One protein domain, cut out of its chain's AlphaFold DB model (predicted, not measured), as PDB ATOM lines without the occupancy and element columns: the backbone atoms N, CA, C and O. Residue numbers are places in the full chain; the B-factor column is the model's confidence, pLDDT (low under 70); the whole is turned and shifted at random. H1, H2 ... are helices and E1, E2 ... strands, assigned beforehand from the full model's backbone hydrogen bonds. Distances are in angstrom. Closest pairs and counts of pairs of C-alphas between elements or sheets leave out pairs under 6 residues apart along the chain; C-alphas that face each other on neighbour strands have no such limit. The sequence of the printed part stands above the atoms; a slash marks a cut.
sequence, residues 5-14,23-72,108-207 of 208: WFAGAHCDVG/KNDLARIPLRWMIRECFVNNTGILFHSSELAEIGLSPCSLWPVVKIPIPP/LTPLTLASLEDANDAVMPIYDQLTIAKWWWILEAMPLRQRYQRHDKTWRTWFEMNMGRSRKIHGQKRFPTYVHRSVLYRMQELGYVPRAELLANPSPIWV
ATOM      1  N   TRP A   5     -13.910  45.047  46.838       92.31
ATOM      2  CA  TRP A   5     -13.482  45.590  45.553       92.31
ATOM      3  C   TRP A   5     -14.570  46.435  44.895       92.31
ATOM      4  O   TRP A   5     -15.710  45.995  44.757       92.31
ATOM      5  N   PHE A   6     -14.182  47.618  44.422       93.88
ATOM      6  CA  PHE A   6     -15.023  48.547  43.667       93.88
ATOM      7  C   PHE A   6     -14.472  48.734  42.248       93.88
ATOM      8  O   PHE A   6     -13.299  48.463  41.982       93.88
ATOM      9  N   ALA A   7     -15.327  49.179  41.326       92.38
ATOM     10  CA  ALA A   7     -14.929  49.500  39.959       92.38
ATOM     11  C   ALA A   7     -14.276  50.888  39.903       92.38
ATOM     12  O   ALA A   7     -14.621  51.764  40.690       92.38
ATOM     13  N   GLY A   8     -13.384  51.086  38.932       92.00
ATOM     14  CA  GLY A   8     -12.754  52.378  38.656       92.00
ATOM     15  C   GLY A   8     -11.239  52.404  38.860       92.00
ATOM     16  O   GLY A   8     -10.591  51.370  39.048       92.00
ATOM     17  N   ALA A   9     -10.671  53.602  38.746       90.75
ATOM     18  CA  ALA A   9      -9.271  53.922  38.988       90.75
ATOM     19  C   ALA A   9      -9.058  54.456  40.421       90.75
ATOM     20  O   ALA A   9      -9.898  54.297  41.303       90.75
ATOM     21  N   HIS A  10      -7.899  55.070  40.683       88.62
ATOM     22  CA  HIS A  10      -7.511  55.511  42.029       88.62
ATOM     23  C   HIS A  10      -8.528  56.469  42.670       88.62
ATOM     24  O   HIS A  10      -8.962  56.251  43.801       88.62
ATOM     25  N   CYS A  11      -8.921  57.504  41.933       91.06
ATOM     26  CA  CYS A  11      -9.821  58.541  42.421       91.06
ATOM     27  C   CYS A  11     -11.303  58.189  42.264       91.06
ATOM     28  O   CYS A  11     -12.127  58.823  42.904       91.06
ATOM     29  N   ASP A  12     -11.644  57.168  41.479       92.56
ATOM     30  CA  ASP A  12     -13.016  56.648  41.421       92.56
ATOM     31  C   ASP A  12     -13.377  55.836  42.674       92.56
ATOM     32  O   ASP A  12     -14.533  55.496  42.883       92.56
ATOM     33  N   VAL A  13     -12.382  55.494  43.501       92.44
ATOM     34  CA  VAL A  13     -12.593  54.881  44.820       92.44
ATOM     35  C   VAL A  13     -12.262  55.859  45.941       92.44
ATOM     36  O   VAL A  13     -13.009  55.957  46.910       92.44
ATOM     37  N   GLY A  14     -11.149  56.589  45.816       90.56
ATOM     38  CA  GLY A  14     -10.699  57.550  46.828       90.56
ATOM     39  C   GLY A  14     -11.374  58.927  46.771       90.56
ATOM     40  O   GLY A  14     -11.259  59.683  47.731       90.56
ATOM     41  N   LYS A  23     -23.266  65.808  39.918       85.50
ATOM     42  CA  LYS A  23     -24.282  65.076  40.675       85.50
ATOM     43  C   LYS A  23     -23.981  63.586  40.817       85.50
ATOM     44  O   LYS A  23     -24.345  63.004  41.830       85.50
ATOM     45  N   ASN A  24     -23.357  62.976  39.815       89.75
ATOM     46  CA  ASN A  24     -23.103  61.544  39.794       89.75
ATOM     47  C   ASN A  24     -21.623  61.255  39.559       89.75
ATOM     48  O   ASN A  24     -21.023  61.785  38.629       89.75
ATOM     49  N   ASP A  25     -21.042  60.434  40.425       91.12
ATOM     50  CA  ASP A  25     -19.618  60.108  40.431       91.12
ATOM     51  C   ASP A  25     -19.431  58.687  40.971       91.12
ATOM     52  O   ASP A  25     -20.044  58.300  41.969       91.12
ATOM     53  N   LEU A  26     -18.554  57.922  40.326       92.69
ATOM     54  CA  LEU A  26     -18.227  56.553  40.700       92.69
ATOM     55  C   LEU A  26     -17.700  56.473  42.145       92.69
ATOM     56  O   LEU A  26     -18.027  55.518  42.852       92.69
ATOM     57  N   ALA A  27     -17.002  57.515  42.620       93.88
ATOM     58  CA  ALA A  27     -16.484  57.605  43.991       93.88
ATOM     59  C   ALA A  27     -17.557  57.768  45.074       93.88
ATOM     60  O   ALA A  27     -17.296  57.493  46.250       93.88
ATOM     61  N   ARG A  28     -18.789  58.146  44.708       92.62
ATOM     62  CA  ARG A  28     -19.899  58.240  45.669       92.62
ATOM     63  C   ARG A  28     -20.326  56.868  46.181       92.62
ATOM     64  O   ARG A  28     -20.722  56.765  47.336       92.62
ATOM     65  N   ILE A  29     -20.194  55.810  45.379       93.19
ATOM     66  CA  ILE A  29     -20.550  54.440  45.785       93.19
ATOM     67  C   ILE A  29     -19.687  53.954  46.967       93.19
ATOM     68  O   ILE A  29     -20.257  53.640  48.015       93.19
ATOM     69  N   PRO A  30     -18.340  53.913  46.874       94.25
ATOM     70  CA  PRO A  30     -17.503  53.495  47.996       94.25
ATOM     71  C   PRO A  30     -17.601  54.448  49.191       94.25
ATOM     72  O   PRO A  30     -17.532  53.986  50.329       94.25
ATOM     73  N   LEU A  31     -17.827  55.749  48.967       93.50
ATOM     74  CA  LEU A  31     -18.085  56.698  50.053       93.50
ATOM     75  C   LEU A  31     -19.369  56.345  50.816       93.50
ATOM     76  O   LEU A  31     -19.343  56.227  52.043       93.50
ATOM     77  N   ARG A  32     -20.486  56.128  50.108       92.88
ATOM     78  CA  ARG A  32     -21.756  55.720  50.724       92.88
ATOM     79  C   ARG A  32     -21.620  54.395  51.463       92.88
ATOM     80  O   ARG A  32     -22.129  54.270  52.577       92.88
ATOM     81  N   TRP A  33     -20.914  53.435  50.870       92.38
ATOM     82  CA  TRP A  33     -20.626  52.144  51.490       92.38
ATOM     83  C   TRP A  33     -19.842  52.305  52.799       92.38
ATOM     84  O   TRP A  33     -20.280  51.832  53.844       92.38
ATOM     85  N   MET A  34     -18.744  53.065  52.784       93.81
ATOM     86  CA  MET A  34     -17.928  53.324  53.975       93.81
ATOM     87  C   MET A  34     -18.730  54.005  55.093       93.81
ATOM     88  O   MET A  34     -18.564  53.671  56.267       93.81
ATOM     89  N   ILE A  35     -19.609  54.948  54.747       92.94
ATOM     90  CA  ILE A  35     -20.474  55.609  55.729       92.94
ATOM     91  C   ILE A  35     -21.431  54.593  56.352       92.94
ATOM     92  O   ILE A  35     -21.508  54.525  57.576       92.94
ATOM     93  N   ARG A  36     -22.103  53.758  55.548       91.44
ATOM     94  CA  ARG A  36     -22.960  52.671  56.060       91.44
ATOM     95  C   ARG A  36     -22.175  51.756  57.005       91.44
ATOM     96  O   ARG A  36     -22.650  51.496  58.107       91.44
ATOM     97  N   GLU A  37     -20.951  51.373  56.644       91.50
ATOM     98  CA  GLU A  37     -20.076  50.556  57.494       91.50
ATOM     99  C   GLU A  37     -19.720  51.230  58.827       91.50
ATOM    100  O   GLU A  37     -19.633  50.549  59.849       91.50
ATOM    101  N   CYS A  38     -19.570  52.558  58.870       92.94
ATOM    102  CA  CYS A  38     -19.354  53.277  60.131       92.94
ATOM    103  C   CYS A  38     -20.533  53.102  61.100       92.94
ATOM    104  O   CYS A  38     -20.322  52.893  62.298       92.94
ATOM    105  N   PHE A  39     -21.765  53.133  60.584       91.56
ATOM    106  CA  PHE A  39     -22.970  52.892  61.378       91.56
ATOM    107  C   PHE A  39     -23.135  51.407  61.736       91.56
ATOM    108  O   PHE A  39     -23.381  51.101  62.900       91.56
ATOM    109  N   VAL A  40     -22.931  50.478  60.789       90.00
ATOM    110  CA  VAL A  40     -23.005  49.020  61.038       90.00
ATOM    111  C   VAL A  40     -22.036  48.597  62.146       90.00
ATOM    112  O   VAL A  40     -22.396  47.817  63.026       90.00
ATOM    113  N   ASN A  41     -20.818  49.144  62.136       91.12
ATOM    114  CA  ASN A  41     -19.768  48.793  63.091       91.12
ATOM    115  C   ASN A  41     -19.756  49.680  64.350       91.12
ATOM    116  O   ASN A  41     -18.856  49.534  65.175       91.12
ATOM    117  N   ASN A  42     -20.736  50.577  64.524       90.50
ATOM    118  CA  ASN A  42     -20.841  51.492  65.670       90.50
ATOM    119  C   ASN A  42     -19.529  52.239  65.975       90.50
ATOM    120  O   ASN A  42     -19.091  52.310  67.123       90.50
ATOM    121  N   THR A  43     -18.883  52.801  64.949       92.38
ATOM    122  CA  THR A  43     -17.561  53.438  65.102       92.38
ATOM    123  C   THR A  43     -17.591  54.727  65.929       92.38
ATOM    124  O   THR A  43     -16.545  55.188  66.378       92.38
ATOM    125  N   GLY A  44     -18.774  55.322  66.126       91.25
ATOM    126  CA  GLY A  44     -18.956  56.584  66.851       91.25
ATOM    127  C   GLY A  44     -18.605  57.835  66.038       91.25
ATOM    128  O   GLY A  44     -18.612  58.934  66.586       91.25
ATOM    129  N   ILE A  45     -18.307  57.689  64.742       92.94
ATOM    130  CA  ILE A  45     -18.068  58.822  63.840       92.94
ATOM    131  C   ILE A  45     -19.383  59.579  63.628       92.94
ATOM    132  O   ILE A  45     -20.409  58.987  63.292       92.94
ATOM    133  N   LEU A  46     -19.340  60.896  63.823       91.06
ATOM    134  CA  LEU A  46     -20.477  61.787  63.616       91.06
ATOM    135  C   LEU A  46     -20.403  62.405  62.220       91.06
ATOM    136  O   LEU A  46     -19.345  62.869  61.801       91.06
ATOM    137  N   PHE A  47     -21.540  62.440  61.528       91.94
ATOM    138  CA  PHE A  47     -21.668  63.013  60.190       91.94
ATOM    139  C   PHE A  47     -22.661  64.171  60.205       91.94
ATOM    140  O   PHE A  47     -23.681  64.119  60.899       91.94
ATOM    141  N   HIS A  48     -22.396  65.202  59.406       92.00
ATOM    142  CA  HIS A  48     -23.352  66.279  59.187       92.00
ATOM    143  C   HIS A  48     -24.523  65.766  58.342       92.00
ATOM    144  O   HIS A  48     -24.350  65.328  57.207       92.00
ATOM    145  N   SER A  49     -25.739  65.824  58.890       88.06
ATOM    146  CA  SER A  49     -26.935  65.290  58.227       88.06
ATOM    147  C   SER A  49     -27.253  65.974  56.896       88.06
ATOM    148  O   SER A  49     -27.839  65.341  56.022       88.06
ATOM    149  N   SER A  50     -26.879  67.248  56.743       88.19
ATOM    150  CA  SER A  50     -27.017  67.997  55.492       88.19
ATOM    151  C   SER A  50     -26.118  67.439  54.388       88.19
ATOM    152  O   SER A  50     -26.585  67.237  53.276       88.19
ATOM    153  N   GLU A  51     -24.865  67.117  54.711       89.31
ATOM    154  CA  GLU A  51     -23.884  66.604  53.745       89.31
ATOM    155  C   GLU A  51     -24.194  65.162  53.325       89.31
ATOM    156  O   GLU A  51     -23.978  64.779  52.177       89.31
ATOM    157  N   LEU A  52     -24.787  64.363  54.222       89.81
ATOM    158  CA  LEU A  52     -25.266  63.020  53.881       89.81
ATOM    159  C   LEU A  52     -26.318  63.047  52.764       89.81
ATOM    160  O   LEU A  52     -26.310  62.177  51.892       89.81
ATOM    161  N   ALA A  53     -27.192  64.054  52.752       86.50
ATOM    162  CA  ALA A  53     -28.215  64.173  51.721       86.50
ATOM    163  C   ALA A  53     -27.614  64.468  50.334       86.50
ATOM    164  O   ALA A  53     -28.122  63.963  49.336       86.50
ATOM    165  N   GLU A  54     -26.511  65.219  50.257       85.12
ATOM    166  CA  GLU A  54     -25.853  65.577  48.988       85.12
ATOM    167  C   GLU A  54     -25.245  64.370  48.262       85.12
ATOM    168  O   GLU A  54     -25.190  64.322  47.027       85.12
ATOM    169  N   ILE A  55     -24.807  63.374  49.033       86.19
ATOM    170  CA  ILE A  55     -24.255  62.121  48.514       86.19
ATOM    171  C   ILE A  55     -25.319  61.040  48.309       86.19
ATOM    172  O   ILE A  55     -24.971  59.951  47.851       86.19
ATOM    173  N   GLY A  56     -26.591  61.314  48.619       86.06
ATOM    174  CA  GLY A  56     -27.682  60.355  48.435       86.06
ATOM    175  C   GLY A  56     -27.960  59.442  49.635       86.06
ATOM    176  O   GLY A  56     -28.487  58.336  49.513       86.06
ATOM    177  N   LEU A  57     -27.569  59.857  50.841       88.00
ATOM    178  CA  LEU A  57     -27.874  59.129  52.072       88.00
ATOM    179  C   LEU A  57     -28.883  59.896  52.920       88.00
ATOM    180  O   LEU A  57     -28.632  61.001  53.392       88.00
ATOM    181  N   SER A  58     -30.025  59.265  53.189       87.44
ATOM    182  CA  SER A  58     -30.968  59.796  54.170       87.44
ATOM    183  C   SER A  58     -30.535  59.397  55.594       87.44
ATOM    184  O   SER A  58     -30.294  58.212  55.846       87.44
ATOM    185  N   PRO A  59     -30.477  60.334  56.564       85.88
ATOM    186  CA  PRO A  59     -30.106  60.020  57.950       85.88
ATOM    187  C   PRO A  59     -30.984  58.927  58.582       85.88
ATOM    188  O   PRO A  59     -30.491  58.055  59.293       85.88
ATOM    189  N   CYS A  60     -32.279  58.911  58.244       83.62
ATOM    190  CA  CYS A  60     -33.243  57.908  58.707       83.62
ATOM    191  C   CYS A  60     -32.968  56.486  58.182       83.62
ATOM    192  O   CYS A  60     -33.511  55.519  58.716       83.62
ATOM    193  N   SER A  61     -32.172  56.348  57.116       84.62
ATOM    194  CA  SER A  61     -31.739  55.051  56.585       84.62
ATOM    195  C   SER A  61     -30.491  54.518  57.287       84.62
ATOM    196  O   SER A  61     -30.197  53.333  57.162       84.62
ATOM    197  N   LEU A  62     -29.748  55.369  57.998       85.38
ATOM    198  CA  LEU A  62     -28.482  55.017  58.647       85.38
ATOM    199  C   LEU A  62     -28.653  54.714  60.141       85.38
ATOM    200  O   LEU A  62     -27.905  53.912  60.693       85.38
ATOM    201  N   TRP A  63     -29.644  55.323  60.794       80.25
ATOM    202  CA  TRP A  63     -29.875  55.190  62.233       80.25
ATOM    203  C   TRP A  63     -31.378  55.063  62.543       80.25
ATOM    204  O   TRP A  63     -32.176  55.731  61.879       80.25
ATOM    205  N   PRO A  64     -31.817  54.248  63.533       80.62
ATOM    206  CA  PRO A  64     -31.046  53.464  64.517       80.62
ATOM    207  C   PRO A  64     -30.496  52.118  64.024       80.62
ATOM    208  O   PRO A  64     -29.624  51.546  64.668       80.62
ATOM    209  N   VAL A  65     -30.985  51.608  62.894       82.50
ATOM    210  CA  VAL A  65     -30.452  50.410  62.228       82.50
ATOM    211  C   VAL A  65     -30.245  50.762  60.765       82.50
ATOM    212  O   VAL A  65     -31.152  51.327  60.150       82.50
ATOM    213  N   VAL A  66     -29.076  50.427  60.215       81.31
ATOM    214  CA  VAL A  66     -28.767  50.672  58.803       81.31
ATOM    215  C   VAL A  66     -29.709  49.845  57.937       81.31
ATOM    216  O   VAL A  66     -29.671  48.615  57.935       81.31
ATOM    217  N   LYS A  67     -30.573  50.533  57.196       78.75
ATOM    218  CA  LYS A  67     -31.463  49.942  56.201       78.75
ATOM    219  C   LYS A  67     -30.766  50.049  54.855       78.75
ATOM    220  O   LYS A  67     -30.717  51.128  54.274       78.75
ATOM    221  N   ILE A  68     -30.210  48.944  54.374       72.56
ATOM    222  CA  ILE A  68     -29.751  48.854  52.988       72.56
ATOM    223  C   ILE A  68     -31.003  48.566  52.156       72.56
ATOM    224  O   ILE A  68     -31.662  47.553  52.418       72.56
ATOM    225  N   PRO A  69     -31.404  49.457  51.234       64.44
ATOM    226  CA  PRO A  69     -32.567  49.197  50.409       64.44
ATOM    227  C   PRO A  69     -32.316  47.917  49.612       64.44
ATOM    228  O   PRO A  69     -31.355  47.806  48.864       64.44
ATOM    229  N   ILE A  70     -33.144  46.902  49.837       63.50
ATOM    230  CA  ILE A  70     -33.081  45.671  49.056       63.50
ATOM    231  C   ILE A  70     -33.649  46.042  47.682       63.50
ATOM    232  O   ILE A  70     -34.732  46.639  47.648       63.50
ATOM    233  N   PRO A  71     -32.960  45.740  46.566       57.06
ATOM    234  CA  PRO A  71     -33.535  45.988  45.255       57.06
ATOM    235  C   PRO A  71     -34.904  45.303  45.180       57.06
ATOM    236  O   PRO A  71     -35.026  44.157  45.635       57.06
ATOM    237  N   PRO A  72     -35.950  45.985  44.678       50.59
ATOM    238  CA  PRO A  72     -37.261  45.372  44.563       50.59
ATOM    239  C   PRO A  72     -37.095  44.091  43.754       50.59
ATOM    240  O   PRO A  72     -36.578  44.120  42.637       50.59
ATOM    241  N   LEU A 108     -27.921  35.639  35.100       56.19
ATOM    242  CA  LEU A 108     -28.756  35.704  33.891       56.19
ATOM    243  C   LEU A 108     -29.920  36.714  34.005       56.19
ATOM    244  O   LEU A 108     -30.599  36.984  33.019       56.19
ATOM    245  N   THR A 109     -30.167  37.263  35.197       63.44
ATOM    246  CA  THR A 109     -31.236  38.234  35.477       63.44
ATOM    247  C   THR A 109     -30.707  39.670  35.551       63.44
ATOM    248  O   THR A 109     -29.623  39.869  36.102       63.44
ATOM    249  N   PRO A 110     -31.469  40.677  35.073       64.75
ATOM    250  CA  PRO A 110     -31.135  42.091  35.241       64.75
ATOM    251  C   PRO A 110     -31.004  42.452  36.716       64.75
ATOM    252  O   PRO A 110     -31.936  42.270  37.503       64.75
ATOM    253  N   LEU A 111     -29.821  42.927  37.095       67.50
ATOM    254  CA  LEU A 111     -29.525  43.346  38.454       67.50
ATOM    255  C   LEU A 111     -30.066  44.744  38.698       67.50
ATOM    256  O   LEU A 111     -29.809  45.674  37.943       67.50
ATOM    257  N   THR A 112     -30.765  44.901  39.809       66.88
ATOM    258  CA  THR A 112     -31.102  46.207  40.367       66.88
ATOM    259  C   THR A 112     -30.216  46.439  41.584       66.88
ATOM    260  O   THR A 112     -30.022  45.534  42.397       66.88
ATOM    261  N   LEU A 113     -29.625  47.631  41.689       70.62
ATOM    262  CA  LEU A 113     -28.855  48.026  42.869       70.62
ATOM    263  C   LEU A 113     -29.776  48.520  43.985       70.62
ATOM    264  O   LEU A 113     -30.933  48.866  43.750       70.62
ATOM    265  N   ALA A 114     -29.228  48.557  45.199       67.19
ATOM    266  CA  ALA A 114     -29.924  49.000  46.398       67.19
ATOM    267  C   ALA A 114     -30.494  50.424  46.260       67.19
ATOM    268  O   ALA A 114     -31.669  50.656  46.538       67.19
ATOM    269  N   SER A 115     -29.681  51.383  45.806       76.56
ATOM    270  CA  SER A 115     -30.111  52.766  45.564       76.56
ATOM    271  C   SER A 115     -30.144  53.093  44.072       76.56
ATOM    272  O   SER A 115     -29.249  52.707  43.318       76.56
ATOM    273  N   LEU A 116     -31.133  53.890  43.657       81.56
ATOM    274  CA  LEU A 116     -31.169  54.487  42.316       81.56
ATOM    275  C   LEU A 116     -29.941  55.370  42.057       81.56
ATOM    276  O   LEU A 116     -29.457  55.454  40.932       81.56
ATOM    277  N   GLU A 117     -29.408  56.013  43.094       85.19
ATOM    278  CA  GLU A 117     -28.189  56.818  42.981       85.19
ATOM    279  C   GLU A 117     -26.959  55.934  42.785       85.19
ATOM    280  O   GLU A 117     -26.110  56.270  41.969       85.19
ATOM    281  N   ASP A 118     -26.902  54.768  43.445       87.75
ATOM    282  CA  ASP A 118     -25.848  53.772  43.212       87.75
ATOM    283  C   ASP A 118     -25.890  53.263  41.757       87.75
ATOM    284  O   ASP A 118     -24.835  53.092  41.147       87.75
ATOM    285  N   ALA A 119     -27.081  53.088  41.170       87.19
ATOM    286  CA  ALA A 119     -27.248  52.723  39.757       87.19
ATOM    287  C   ALA A 119     -26.767  53.818  38.794       87.19
ATOM    288  O   ALA A 119     -26.037  53.518  37.847       87.19
ATOM    289  N   ASN A 120     -27.117  55.079  39.058       90.25
ATOM    290  CA  ASN A 120     -26.672  56.213  38.244       90.25
ATOM    291  C   ASN A 120     -25.157  56.442  38.353       90.25
ATOM    292  O   ASN A 120     -24.498  56.702  37.350       90.25
ATOM    293  N   ASP A 121     -24.587  56.301  39.548       91.25
ATOM    294  CA  ASP A 121     -23.146  56.447  39.768       91.25
ATOM    295  C   ASP A 121     -22.358  55.288  39.137       91.25
ATOM    296  O   ASP A 121     -21.269  55.488  38.596       91.25
ATOM    297  N   ALA A 122     -22.921  54.075  39.121       91.50
ATOM    298  CA  ALA A 122     -22.241  52.890  38.601       91.50
ATOM    299  C   ALA A 122     -22.020  52.927  37.083       91.50
ATOM    300  O   ALA A 122     -21.122  52.234  36.597       91.50
ATOM    301  N   VAL A 123     -22.791  53.729  36.341       92.00
ATOM    302  CA  VAL A 123     -22.655  53.891  34.881       92.00
ATOM    303  C   VAL A 123     -21.756  55.063  34.473       92.00
ATOM    304  O   VAL A 123     -21.438  55.203  33.293       92.00
ATOM    305  N   MET A 124     -21.288  55.882  35.421       92.31
ATOM    306  CA  MET A 124     -20.424  57.037  35.135       92.31
ATOM    307  C   MET A 124     -19.061  56.629  34.543       92.31
ATOM    308  O   MET A 124     -18.604  55.503  34.757       92.31
ATOM    309  N   PRO A 125     -18.381  57.488  33.763       92.00
ATOM    310  CA  PRO A 125     -17.063  57.171  33.209       92.00
ATOM    311  C   PRO A 125     -16.004  56.950  34.304       92.00
ATOM    312  O   PRO A 125     -16.133  57.442  35.418       92.00
ATOM    313  N   ILE A 126     -14.954  56.193  33.972       92.62
ATOM    314  CA  ILE A 126     -13.799  55.946  34.853       92.62
ATOM    315  C   ILE A 126     -12.783  57.073  34.656       92.62
ATOM    316  O   ILE A 126     -12.349  57.306  33.522       92.62
ATOM    317  N   TYR A 127     -12.359  57.725  35.738       89.81
ATOM    318  CA  TYR A 127     -11.390  58.821  35.702       89.81
ATOM    319  C   TYR A 127      -9.967  58.322  35.993       89.81
ATOM    320  O   TYR A 127      -9.445  58.402  37.109       89.81
ATOM    321  N   ASP A 128      -9.298  57.818  34.951       89.19
ATOM    322  CA  ASP A 128      -7.904  57.374  35.046       89.19
ATOM    323  C   ASP A 128      -6.931  58.565  35.010       89.19
ATOM    324  O   ASP A 128      -6.649  59.150  33.957       89.19
ATOM    325  N   GLN A 129      -6.370  58.902  36.171       89.19
ATOM    326  CA  GLN A 129      -5.418  60.003  36.329       89.19
ATOM    327  C   GLN A 129      -4.161  59.865  35.460       89.19
ATOM    328  O   GLN A 129      -3.599  60.883  35.058       89.19
ATOM    329  N   LEU A 130      -3.750  58.646  35.088       88.62
ATOM    330  CA  LEU A 130      -2.622  58.440  34.168       88.62
ATOM    331  C   LEU A 130      -2.936  58.906  32.740       88.62
ATOM    332  O   LEU A 130      -2.024  59.252  31.985       88.62
ATOM    333  N   THR A 131      -4.216  58.914  32.361       89.00
ATOM    334  CA  THR A 131      -4.671  59.403  31.051       89.00
ATOM    335  C   THR A 131      -4.884  60.914  31.048       89.00
ATOM    336  O   THR A 131      -4.526  61.575  30.072       89.00
ATOM    337  N   ILE A 132      -5.399  61.461  32.154       89.19
ATOM    338  CA  ILE A 132      -5.686  62.891  32.323       89.19
ATOM    339  C   ILE A 132      -4.382  63.677  32.505       89.19
ATOM    340  O   ILE A 132      -4.088  64.603  31.749       89.19
ATOM    341  N   ALA A 133      -3.560  63.282  33.478       90.00
ATOM    342  CA  ALA A 133      -2.316  63.954  33.827       90.00
ATOM    343  C   ALA A 133      -1.117  63.046  33.518       90.00
ATOM    344  O   ALA A 133      -0.614  62.302  34.359       90.00
ATOM    345  N   LYS A 134      -0.612  63.154  32.282       91.25
ATOM    346  CA  LYS A 134       0.463  62.292  31.754       91.25
ATOM    347  C   LYS A 134       1.764  62.324  32.567       91.25
ATOM    348  O   LYS A 134       2.535  61.376  32.500       91.25
ATOM    349  N   TRP A 135       2.008  63.368  33.360       93.19
ATOM    350  CA  TRP A 135       3.178  63.452  34.242       93.19
ATOM    351  C   TRP A 135       3.205  62.368  35.326       93.19
ATOM    352  O   TRP A 135       4.286  61.977  35.764       93.19
ATOM    353  N   TRP A 136       2.050  61.808  35.703       91.12
ATOM    354  CA  TRP A 136       1.985  60.686  36.641       91.12
ATOM    355  C   TRP A 136       2.687  59.420  36.126       91.12
ATOM    356  O   TRP A 136       3.118  58.600  36.934       91.12
ATOM    357  N   TRP A 137       2.925  59.296  34.812       92.31
ATOM    358  CA  TRP A 137       3.735  58.207  34.251       92.31
ATOM    359  C   TRP A 137       5.175  58.179  34.771       92.31
ATOM    360  O   TRP A 137       5.799  57.119  34.770       92.31
ATOM    361  N   ILE A 138       5.701  59.304  35.271       92.56
ATOM    362  CA  ILE A 138       7.013  59.334  35.932       92.56
ATOM    363  C   ILE A 138       7.006  58.433  37.175       92.56
ATOM    364  O   ILE A 138       7.969  57.701  37.404       92.56
ATOM    365  N   LEU A 139       5.917  58.437  37.953       90.50
ATOM    366  CA  LEU A 139       5.784  57.561  39.120       90.50
ATOM    367  C   LEU A 139       5.603  56.096  38.716       90.50
ATOM    368  O   LEU A 139       6.116  55.211  39.391       90.50
ATOM    369  N   GLU A 140       4.931  55.840  37.593       92.06
ATOM    370  CA  GLU A 140       4.742  54.486  37.059       92.06
ATOM    371  C   GLU A 140       6.042  53.852  36.544       92.06
ATOM    372  O   GLU A 140       6.203  52.629  36.613       92.06
ATOM    373  N   ALA A 141       6.973  54.676  36.051       92.81
ATOM    374  CA  ALA A 141       8.298  54.254  35.601       92.81
ATOM    375  C   ALA A 141       9.313  54.104  36.751       92.81
ATOM    376  O   ALA A 141      10.355  53.468  36.578       92.81
ATOM    377  N   MET A 142       9.031  54.672  37.927       92.44
ATOM    378  CA  MET A 142       9.930  54.590  39.074       92.44
ATOM    379  C   MET A 142       9.875  53.184  39.698       92.44
ATOM    380  O   MET A 142       8.795  52.714  40.063       92.44
ATOM    381  N   PRO A 143      11.015  52.489  39.868       93.50
ATOM    382  CA  PRO A 143      11.031  51.195  40.534       93.50
ATOM    383  C   PRO A 143      10.746  51.379  42.027       93.50
ATOM    384  O   PRO A 143      11.552  51.950  42.765       93.50
ATOM    385  N   LEU A 144       9.608  50.862  42.485       92.00
ATOM    386  CA  LEU A 144       9.211  50.924  43.887       92.00
ATOM    387  C   LEU A 144       9.485  49.590  44.579       92.00
ATOM    388  O   LEU A 144       9.327  48.506  44.013       92.00
ATOM    389  N   ARG A 145       9.905  49.676  45.844       93.00
ATOM    390  CA  ARG A 145      10.141  48.503  46.686       93.00
ATOM    391  C   ARG A 145       8.808  47.966  47.205       93.00
ATOM    392  O   ARG A 145       8.248  48.513  48.153       93.00
ATOM    393  N   GLN A 146       8.344  46.870  46.625       90.00
ATOM    394  CA  GLN A 146       7.139  46.161  47.038       90.00
ATOM    395  C   GLN A 146       7.441  45.217  48.204       90.00
ATOM    396  O   GLN A 146       8.489  44.564  48.244       90.00
ATOM    397  N   ARG A 147       6.516  45.143  49.166       91.19
ATOM    398  CA  ARG A 147       6.580  44.220  50.306       91.19
ATOM    399  C   ARG A 147       5.259  43.476  50.407       91.19
ATOM    400  O   ARG A 147       4.207  44.099  50.467       91.19
ATOM    401  N   TYR A 148       5.328  42.156  50.465       88.75
ATOM    402  CA  TYR A 148       4.159  41.306  50.642       88.75
ATOM    403  C   TYR A 148       4.408  40.311  51.765       88.75
ATOM    404  O   TYR A 148       5.438  39.627  51.784       88.75
ATOM    405  N   GLN A 149       3.456  40.240  52.689       90.62
ATOM    406  CA  GLN A 149       3.462  39.254  53.754       90.62
ATOM    407  C   GLN A 149       2.752  37.991  53.276       90.62
ATOM    408  O   GLN A 149       1.584  38.012  52.891       90.62
ATOM    409  N   ARG A 150       3.473  36.877  53.301       86.25
ATOM    410  CA  ARG A 150       2.921  35.560  53.003       86.25
ATOM    411  C   ARG A 150       2.138  35.025  54.200       86.25
ATOM    412  O   ARG A 150       2.275  35.483  55.333       86.25
ATOM    413  N   HIS A 151       1.345  33.985  53.953       82.88
ATOM    414  CA  HIS A 151       0.547  33.330  54.992       82.88
ATOM    415  C   HIS A 151       1.399  32.660  56.090       82.88
ATOM    416  O   HIS A 151       0.945  32.488  57.218       82.88
ATOM    417  N   ASP A 152       2.641  32.290  55.788       87.88
ATOM    418  CA  ASP A 152       3.627  31.781  56.754       87.88
ATOM    419  C   ASP A 152       4.252  32.900  57.622       87.88
ATOM    420  O   ASP A 152       5.192  32.649  58.370       87.88
ATOM    421  N   LYS A 153       3.728  34.135  57.528       86.94
ATOM    422  CA  LYS A 153       4.218  35.364  58.177       86.94
ATOM    423  C   LYS A 153       5.594  35.828  57.694       86.94
ATOM    424  O   LYS A 153       6.113  36.813  58.222       86.94
ATOM    425  N   THR A 154       6.163  35.187  56.674       92.81
ATOM    426  CA  THR A 154       7.407  35.646  56.055       92.81
ATOM    427  C   THR A 154       7.139  36.819  55.118       92.81
ATOM    428  O   THR A 154       6.085  36.927  54.485       92.81
ATOM    429  N   TRP A 155       8.105  37.729  55.027       92.25
ATOM    430  CA  TRP A 155       8.023  38.892  54.151       92.25
ATOM    431  C   TRP A 155       8.846  38.658  52.895       92.25
ATOM    432  O   TRP A 155      10.040  38.370  52.970       92.25
ATOM    433  N   ARG A 156       8.232  38.856  51.731       92.06
ATOM    434  CA  ARG A 156       8.957  38.944  50.463       92.06
ATOM    435  C   ARG A 156       9.077  40.411  50.076       92.06
ATOM    436  O   ARG A 156       8.090  41.140  50.113       92.06
ATOM    437  N   THR A 157      10.283  40.827  49.702       93.19
ATOM    438  CA  THR A 157      10.565  42.182  49.214       93.19
ATOM    439  C   THR A 157      11.175  42.088  47.823       93.19
ATOM    440  O   THR A 157      12.056  41.259  47.604       93.19
ATOM    441  N   TRP A 158      10.697  42.896  46.884       92.81
ATOM    442  CA  TRP A 158      11.256  42.995  45.535       92.81
ATOM    443  C   TRP A 158      11.056  44.407  44.984       92.81
ATOM    444  O   TRP A 158      10.271  45.181  45.527       92.81
ATOM    445  N   PHE A 159      11.787  44.752  43.928       94.44
ATOM    446  CA  PHE A 159      11.567  45.984  43.179       94.44
ATOM    447  C   PHE A 159      10.725  45.678  41.946       94.44
ATOM    448  O   PHE A 159      10.993  44.706  41.239       94.44
ATOM    449  N   GLU A 160       9.704  46.489  41.702       92.12
ATOM    450  CA  GLU A 160       8.840  46.380  40.529       92.12
ATOM    451  C   GLU A 160       8.451  47.786  40.062       92.12
ATOM    452  O   GLU A 160       8.266  48.691  40.877       92.12
ATOM    453  N   MET A 161       8.364  47.970  38.746       92.19
ATOM    454  CA  MET A 161       7.778  49.168  38.138       92.19
ATOM    455  C   MET A 161       6.284  48.915  37.937       92.19
ATOM    456  O   MET A 161       5.904  47.847  37.445       92.19
ATOM    457  N   ASN A 162       5.444  49.875  38.322       88.25
ATOM    458  CA  ASN A 162       3.992  49.700  38.302       88.25
ATOM    459  C   ASN A 162       3.441  49.665  36.865       88.25
ATOM    460  O   ASN A 162       2.600  48.817  36.575       88.25
ATOM    461  N   MET A 163       3.959  50.491  35.945       89.69
ATOM    462  CA  MET A 163       3.594  50.512  34.514       89.69
ATOM    463  C   MET A 163       2.078  50.463  34.213       89.69
ATOM    464  O   MET A 163       1.652  49.809  33.259       89.69
ATOM    465  N   GLY A 164       1.243  51.093  35.037       86.69
ATOM    466  CA  GLY A 164      -0.217  51.081  34.898       86.69
ATOM    467  C   GLY A 164      -0.852  49.698  35.093       86.69
ATOM    468  O   GLY A 164      -1.992  49.474  34.677       86.69
ATOM    469  N   ARG A 165      -0.129  48.741  35.690       87.94
ATOM    470  CA  ARG A 165      -0.638  47.393  35.969       87.94
ATOM    471  C   ARG A 165      -1.757  47.454  37.000       87.94
ATOM    472  O   ARG A 165      -1.716  48.222  37.961       87.94
ATOM    473  N   SER A 166      -2.747  46.583  36.829       87.56
ATOM    474  CA  SER A 166      -3.786  46.399  37.835       87.56
ATOM    475  C   SER A 166      -3.217  45.804  39.123       87.56
ATOM    476  O   SER A 166      -2.198  45.104  39.134       87.56
ATOM    477  N   ARG A 167      -3.892  46.086  40.243       85.69
ATOM    478  CA  ARG A 167      -3.526  45.503  41.534       85.69
ATOM    479  C   ARG A 167      -3.819  44.006  41.518       85.69
ATOM    480  O   ARG A 167      -4.909  43.581  41.144       85.69
ATOM    481  N   LYS A 168      -2.847  43.216  41.974       86.62
ATOM    482  CA  LYS A 168      -3.016  41.773  42.165       86.62
ATOM    483  C   LYS A 168      -3.747  41.515  43.475       86.62
ATOM    484  O   LYS A 168      -3.317  41.984  44.532       86.62
ATOM    485  N   ILE A 169      -4.823  40.744  43.400       86.50
ATOM    486  CA  ILE A 169      -5.561  40.286  44.572       86.50
ATOM    487  C   ILE A 169      -4.840  39.051  45.105       86.50
ATOM    488  O   ILE A 169      -4.734  38.023  44.437       86.50
ATOM    489  N   HIS A 170      -4.286  39.155  46.304       84.75
ATOM    490  CA  HIS A 170      -3.525  38.060  46.888       84.75
ATOM    491  C   HIS A 170      -4.467  37.097  47.616       84.75
ATOM    492  O   HIS A 170      -5.433  37.512  48.241       84.75
ATOM    493  N   GLY A 171      -4.173  35.796  47.570       83.12
ATOM    494  CA  GLY A 171      -4.906  34.809  48.371       83.12
ATOM    495  C   GLY A 171      -6.280  34.392  47.834       83.12
ATOM    496  O   GLY A 171      -6.946  33.615  48.512       83.12
ATOM    497  N   GLN A 172      -6.667  34.795  46.617       83.25
ATOM    498  CA  GLN A 172      -7.967  34.444  46.013       83.25
ATOM    499  C   GLN A 172      -8.253  32.936  45.972       83.25
ATOM    500  O   GLN A 172      -9.392  32.518  46.092       83.25
ATOM    501  N   LYS A 173      -7.222  32.090  45.841       84.12
ATOM    502  CA  LYS A 173      -7.390  30.624  45.851       84.12
ATOM    503  C   LYS A 173      -7.819  30.062  47.209       84.12
ATOM    504  O   LYS A 173      -8.259  28.922  47.279       84.12
ATOM    505  N   ARG A 174      -7.605  30.815  48.291       82.75
ATOM    506  CA  ARG A 174      -7.776  30.353  49.675       82.75
ATOM    507  C   ARG A 174      -8.866  31.113  50.421       82.75
ATOM    508  O   ARG A 174      -9.475  30.542  51.317       82.75
ATOM    509  N   PHE A 175      -9.096  32.373  50.064       83.44
ATOM    510  CA  PHE A 175     -10.080  33.247  50.692       83.44
ATOM    511  C   PHE A 175     -11.053  33.794  49.644       83.44
ATOM    512  O   PHE A 175     -10.632  34.061  48.515       83.44
ATOM    513  N   PRO A 176     -12.335  33.983  50.004       86.06
ATOM    514  CA  PRO A 176     -13.288  34.606  49.105       86.06
ATOM    515  C   PRO A 176     -12.878  36.049  48.809       86.06
ATOM    516  O   PRO A 176     -12.432  36.778  49.695       86.06
ATOM    517  N   THR A 177     -13.045  36.460  47.554       89.81
ATOM    518  CA  THR A 177     -12.876  37.861  47.150       89.81
ATOM    519  C   THR A 177     -14.230  38.542  47.236       89.81
ATOM    520  O   THR A 177     -15.150  38.125  46.535       89.81
ATOM    521  N   TYR A 178     -14.368  39.565  48.078       91.44
ATOM    522  CA  TYR A 178     -15.601  40.345  48.150       91.44
ATOM    523  C   TYR A 178     -15.565  41.457  47.110       91.44
ATOM    524  O   TYR A 178     -14.606  42.227  47.040       91.44
ATOM    525  N   VAL A 179     -16.602  41.546  46.292       91.94
ATOM    526  CA  VAL A 179     -16.732  42.556  45.243       91.94
ATOM    527  C   VAL A 179     -18.070  43.252  45.427       91.94
ATOM    528  O   VAL A 179     -19.085  42.600  45.660       91.94
ATOM    529  N   HIS A 180     -18.087  44.575  45.349       91.94
ATOM    530  CA  HIS A 180     -19.318  45.332  45.501       91.94
ATOM    531  C   HIS A 180     -20.266  45.080  44.314       91.94
ATOM    532  O   HIS A 180     -19.817  44.983  43.164       91.94
ATOM    533  N   ARG A 181     -21.582  45.001  44.551       89.75
ATOM    534  CA  ARG A 181     -22.585  44.711  43.505       89.75
ATOM    535  C   ARG A 181     -22.589  45.727  42.367       89.75
ATOM    536  O   ARG A 181     -22.922  45.367  41.241       89.75
ATOM    537  N   SER A 182     -22.162  46.965  42.615       91.38
ATOM    538  CA  SER A 182     -22.027  47.980  41.557       91.38
ATOM    539  C   SER A 182     -21.068  47.563  40.438       91.38
ATOM    540  O   SER A 182     -21.273  47.947  39.288       91.38
ATOM    541  N   VAL A 183     -20.054  46.742  40.736       91.06
ATOM    542  CA  VAL A 183     -19.144  46.202  39.716       91.06
ATOM    543  C   VAL A 183     -19.913  45.280  38.779       91.06
ATOM    544  O   VAL A 183     -19.825  45.435  37.567       91.06
ATOM    545  N   LEU A 184     -20.708  44.371  39.343       88.69
ATOM    546  CA  LEU A 184     -21.534  43.431  38.594       88.69
ATOM    547  C   LEU A 184     -22.579  44.156  37.733       88.69
ATOM    548  O   LEU A 184     -22.721  43.849  36.553       88.69
ATOM    549  N   TYR A 185     -23.237  45.171  38.300       89.44
ATOM    550  CA  TYR A 185     -24.168  46.036  37.575       89.44
ATOM    551  C   TYR A 185     -23.493  46.706  36.369       89.44
ATOM    552  O   TYR A 185     -23.998  46.660  35.252       89.44
ATOM    553  N   ARG A 186     -22.282  47.239  36.555       91.56
ATOM    554  CA  ARG A 186     -21.504  47.844  35.467       91.56
ATOM    555  C   ARG A 186     -21.078  46.830  34.400       91.56
ATOM    556  O   ARG A 186     -21.030  47.170  33.218       91.56
ATOM    557  N   MET A 187     -20.748  45.597  34.798       90.06
ATOM    558  CA  MET A 187     -20.431  44.515  33.856       90.06
ATOM    559  C   MET A 187     -21.639  44.176  32.971       90.06
ATOM    560  O   MET A 187     -21.453  43.889  31.793       90.06
ATOM    561  N   GLN A 188     -22.853  44.242  33.523       88.38
ATOM    562  CA  GLN A 188     -24.093  43.978  32.797       88.38
ATOM    563  C   GLN A 188     -24.491  45.128  31.860       88.38
ATOM    564  O   GLN A 188     -24.726  44.882  30.682       88.38
ATOM    565  N   GLU A 189     -24.523  46.365  32.358       88.44
ATOM    566  CA  GLU A 189     -25.020  47.521  31.593       88.44
ATOM    567  C   GLU A 189     -24.027  48.020  30.536       88.44
ATOM    568  O   GLU A 189     -24.411  48.381  29.426       88.44
ATOM    569  N   LEU A 190     -22.732  48.051  30.865       89.38
ATOM    570  CA  LEU A 190     -21.695  48.635  30.004       89.38
ATOM    571  C   LEU A 190     -20.762  47.593  29.378       89.38
ATOM    572  O   LEU A 190     -19.817  47.966  28.683       89.38
ATOM    573  N   GLY A 191     -20.951  46.301  29.668       87.94
ATOM    574  CA  GLY A 191     -19.995  45.263  29.267       87.94
ATOM    575  C   GLY A 191     -18.608  45.459  29.894       87.94
ATOM    576  O   GLY A 191     -17.595  45.077  29.307       87.94
ATOM    577  N   TYR A 192     -18.535  46.116  31.056       88.56
ATOM    578  CA  TYR A 192     -17.273  46.413  31.729       88.56
ATOM    579  C   TYR A 192     -16.518  45.129  32.096       88.56
ATOM    580  O   TYR A 192     -17.102  44.184  32.616       88.56
ATOM    581  N   VAL A 193     -15.199  45.119  31.888       89.75
ATOM    582  CA  VAL A 193     -14.319  44.029  32.327       89.75
ATOM    583  C   VAL A 193     -13.364  44.569  33.394       89.75
ATOM    584  O   VAL A 193     -12.556  45.456  33.093       89.75
ATOM    585  N   PRO A 194     -13.425  44.061  34.641       89.25
ATOM    586  CA  PRO A 194     -12.487  44.445  35.688       89.25
ATOM    587  C   PRO A 194     -11.039  44.184  35.259       89.25
ATOM    588  O   PRO A 194     -10.699  43.096  34.805       89.25
ATOM    589  N   ARG A 195     -10.159  45.180  35.431       87.50
ATOM    590  CA  ARG A 195      -8.721  45.015  35.138       87.50
ATOM    591  C   ARG A 195      -8.012  44.112  36.152       87.50
ATOM    592  O   ARG A 195      -6.947  43.574  35.850       87.50
ATOM    593  N   ALA A 196      -8.538  44.015  37.372       85.88
ATOM    594  CA  ALA A 196      -8.055  43.062  38.361       85.88
ATOM    595  C   ALA A 196      -8.587  41.668  38.008       85.88
ATOM    596  O   ALA A 196      -9.771  41.509  37.719       85.88
ATOM    597  N   GLU A 197      -7.713  40.667  38.034       85.19
ATOM    598  CA  GLU A 197      -8.094  39.288  37.743       85.19
ATOM    599  C   GLU A 197      -9.002  38.756  38.863       85.19
ATOM    600  O   GLU A 197      -8.598  38.683  40.025       85.19
ATOM    601  N   LEU A 198     -10.244  38.415  38.520       84.69
ATOM    602  CA  LEU A 198     -11.184  37.742  39.413       84.69
ATOM    603  C   LEU A 198     -11.204  36.258  39.049       84.69
ATOM    604  O   LEU A 198     -11.595  35.893  37.939       84.69
ATOM    605  N   LEU A 199     -10.775  35.395  39.971       82.31
ATOM    606  CA  LEU A 199     -10.853  33.952  39.753       82.31
ATOM    607  C   LEU A 199     -12.319  33.504  39.723       82.31
ATOM    608  O   LEU A 199     -13.110  33.882  40.581       82.31
ATOM    609  N   ALA A 200     -12.667  32.652  38.757       76.69
ATOM    610  CA  ALA A 200     -13.973  31.993  38.729       76.69
ATOM    611  C   ALA A 200     -14.100  30.901  39.807       76.69
ATOM    612  O   ALA A 200     -15.203  30.592  40.243       76.69
ATOM    613  N   ASN A 201     -12.967  30.335  40.244       78.38
ATOM    614  CA  ASN A 201     -12.883  29.282  41.254       78.38
ATOM    615  C   ASN A 201     -11.789  29.624  42.288       78.38
ATOM    616  O   ASN A 201     -10.603  29.555  41.941       78.38
ATOM    617  N   PRO A 202     -12.135  29.950  43.548       81.69
ATOM    618  CA  PRO A 202     -13.487  30.184  44.071       81.69
ATOM    619  C   PRO A 202     -14.113  31.460  43.485       81.69
ATOM    620  O   PRO A 202     -13.404  32.431  43.234       81.69
ATOM    621  N   SER A 203     -15.432  31.457  43.283       81.06
ATOM    622  CA  SER A 203     -16.165  32.607  42.744       81.06
ATOM    623  C   SER A 203     -16.167  33.793  43.721       81.06
ATOM    624  O   SER A 203     -16.206  33.575  44.939       81.06
ATOM    625  N   PRO A 204     -16.171  35.047  43.230       86.25
ATOM    626  CA  PRO A 204     -16.283  36.221  44.088       86.25
ATOM    627  C   PRO A 204     -17.634  36.264  44.819       86.25
ATOM    628  O   PRO A 204     -18.653  35.804  44.301       86.25
ATOM    629  N   ILE A 205     -17.636  36.831  46.026       88.62
ATOM    630  CA  ILE A 205     -18.844  37.089  46.818       88.62
ATOM    631  C   ILE A 205     -19.282  38.529  46.565       88.62
ATOM    632  O   ILE A 205     -18.507  39.460  46.774       88.62
ATOM    633  N   TRP A 206     -20.531  38.712  46.146       86.75
ATOM    634  CA  TRP A 206     -21.078  40.026  45.816       86.75
ATOM    635  C   TRP A 206     -21.760  40.677  47.027       86.75
ATOM    636  O   TRP A 206     -22.727  40.125  47.556       86.75
ATOM    637  N   VAL A 207     -21.275  41.849  47.448       87.75
ATOM    638  CA  VAL A 207     -21.730  42.578  48.653       87.75
ATOM    639  C   VAL A 207     -22.307  43.957  48.315       87.75
ATOM    640  O   VAL A 207     -21.914  44.544  47.309       87.75
TER     641      VAL A 207
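Overview. This is residues 5 to 14, 23 to 72 and 108 to 207 of the 208 residues of the protein "DUF2235 domain-containing protein" of Thanatephorus cucumeris (strain AG1-IB / isolate 7/3/14) (UniProt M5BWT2). Two groups of parts sit at opposite ends of a loose-jointed body: at one end a strand hairpin, E1 and E2, with the helix H7 leading into E1 by a tight link and the short helix H6 just before H7; at the other the helices H2, H5 and H8 with a small sheet of E3 and E4, and H3 and H4 farther out. H1 lies between the ends, and residues 131 to 136 stick out. The 160 printed residues, under half of them in named elements, hold eight helices and four strands in the order H1 H2 H3 H4 H5 H6 H7 E1 E2 E3 H8 E4, mixed in class. E1 and E2 are antiparallel, E3 and E4 parallel. The whole is only just compact, close to loose, with a radius of gyration of the C-alphas of 18.1 A and spans of 49 by 40 by 39 A.

Arrangement. E1, residues 144 to 149, and E2, residues 155 to 160, form a hairpin at 155 degrees; N 146 and O 158 are within hydrogen-bond range at 2.8 A. H6, residues 129 to 132, and H7, residues 134 to 141, only just touch, and only at the corner by their link, with 3 pairs of C-alphas within 8 A; the closest are those of Leu 130 and Trp 136, 5.7 A. E3, residues 178 to 180, H8, residues 181 to 190, and E4, residues 205 to 207, make a strand-helix-strand unit, two parallel neighbour strands with a helix between, its crossover right-handed; N 179 and O 205 are 2.9 A apart. H5, residues 116 to 122, touches H8, the closest C-alphas being those of Ala 122 and Ser 182, 5.7 A, about perpendicular at 70.5 degrees, only just past steep. H2, residues 28 to 40, touches H5 with residues 28 to 29 alone, Ile 29 and Asp 118 having the closest C-alphas, 5.9 A, at a steep tilt of 56 degrees, opposite ways. H1, residues 10 to 14, is close to H2 but not clearly touching, the C-alphas of Val 13 and Pro 30 being closest at 6.0 A. H3, residues 49 to 54, and H4, residues 59 to 62, only just touch, and only at the corner by their link, with 3 pairs of C-alphas within 8 A, the closest being those of Ser 49 and Pro 59, 6.2 A. Each O i to N i+4 pair is within hydrogen-bond range in H1, H2, H5 and H8; H7 has 2 of 4, H3 0 of 2 but 2 of 3 O i to N i+3 pairs, and H4 and H6 are too short for an O i to N i+4 pair.

Along the chain. E1 is 16.3 A long from C-alpha 144 at (9.211, 50.924, 43.887), and E2 15.6 A. H2 is 18.2 A, H8 14.1 A. H1 begins at C-alpha 10 (-7.511, 55.511, 42.029), and E4 ends at C-alpha 207 (-21.730, 42.578, 48.653).

Size, cuts and confidence. The C-alphas farthest apart, of Cys 60 and Phe 159, are 48.9 A apart. Residues 15 to 22 and 73 to 107 are not printed; each gap is 16.7 A between C-alphas. The links E2 to E3 and H8 to E4 are long. The model's pLDDT is under 70 at residues 69 to 72, 108 to 112 and 114.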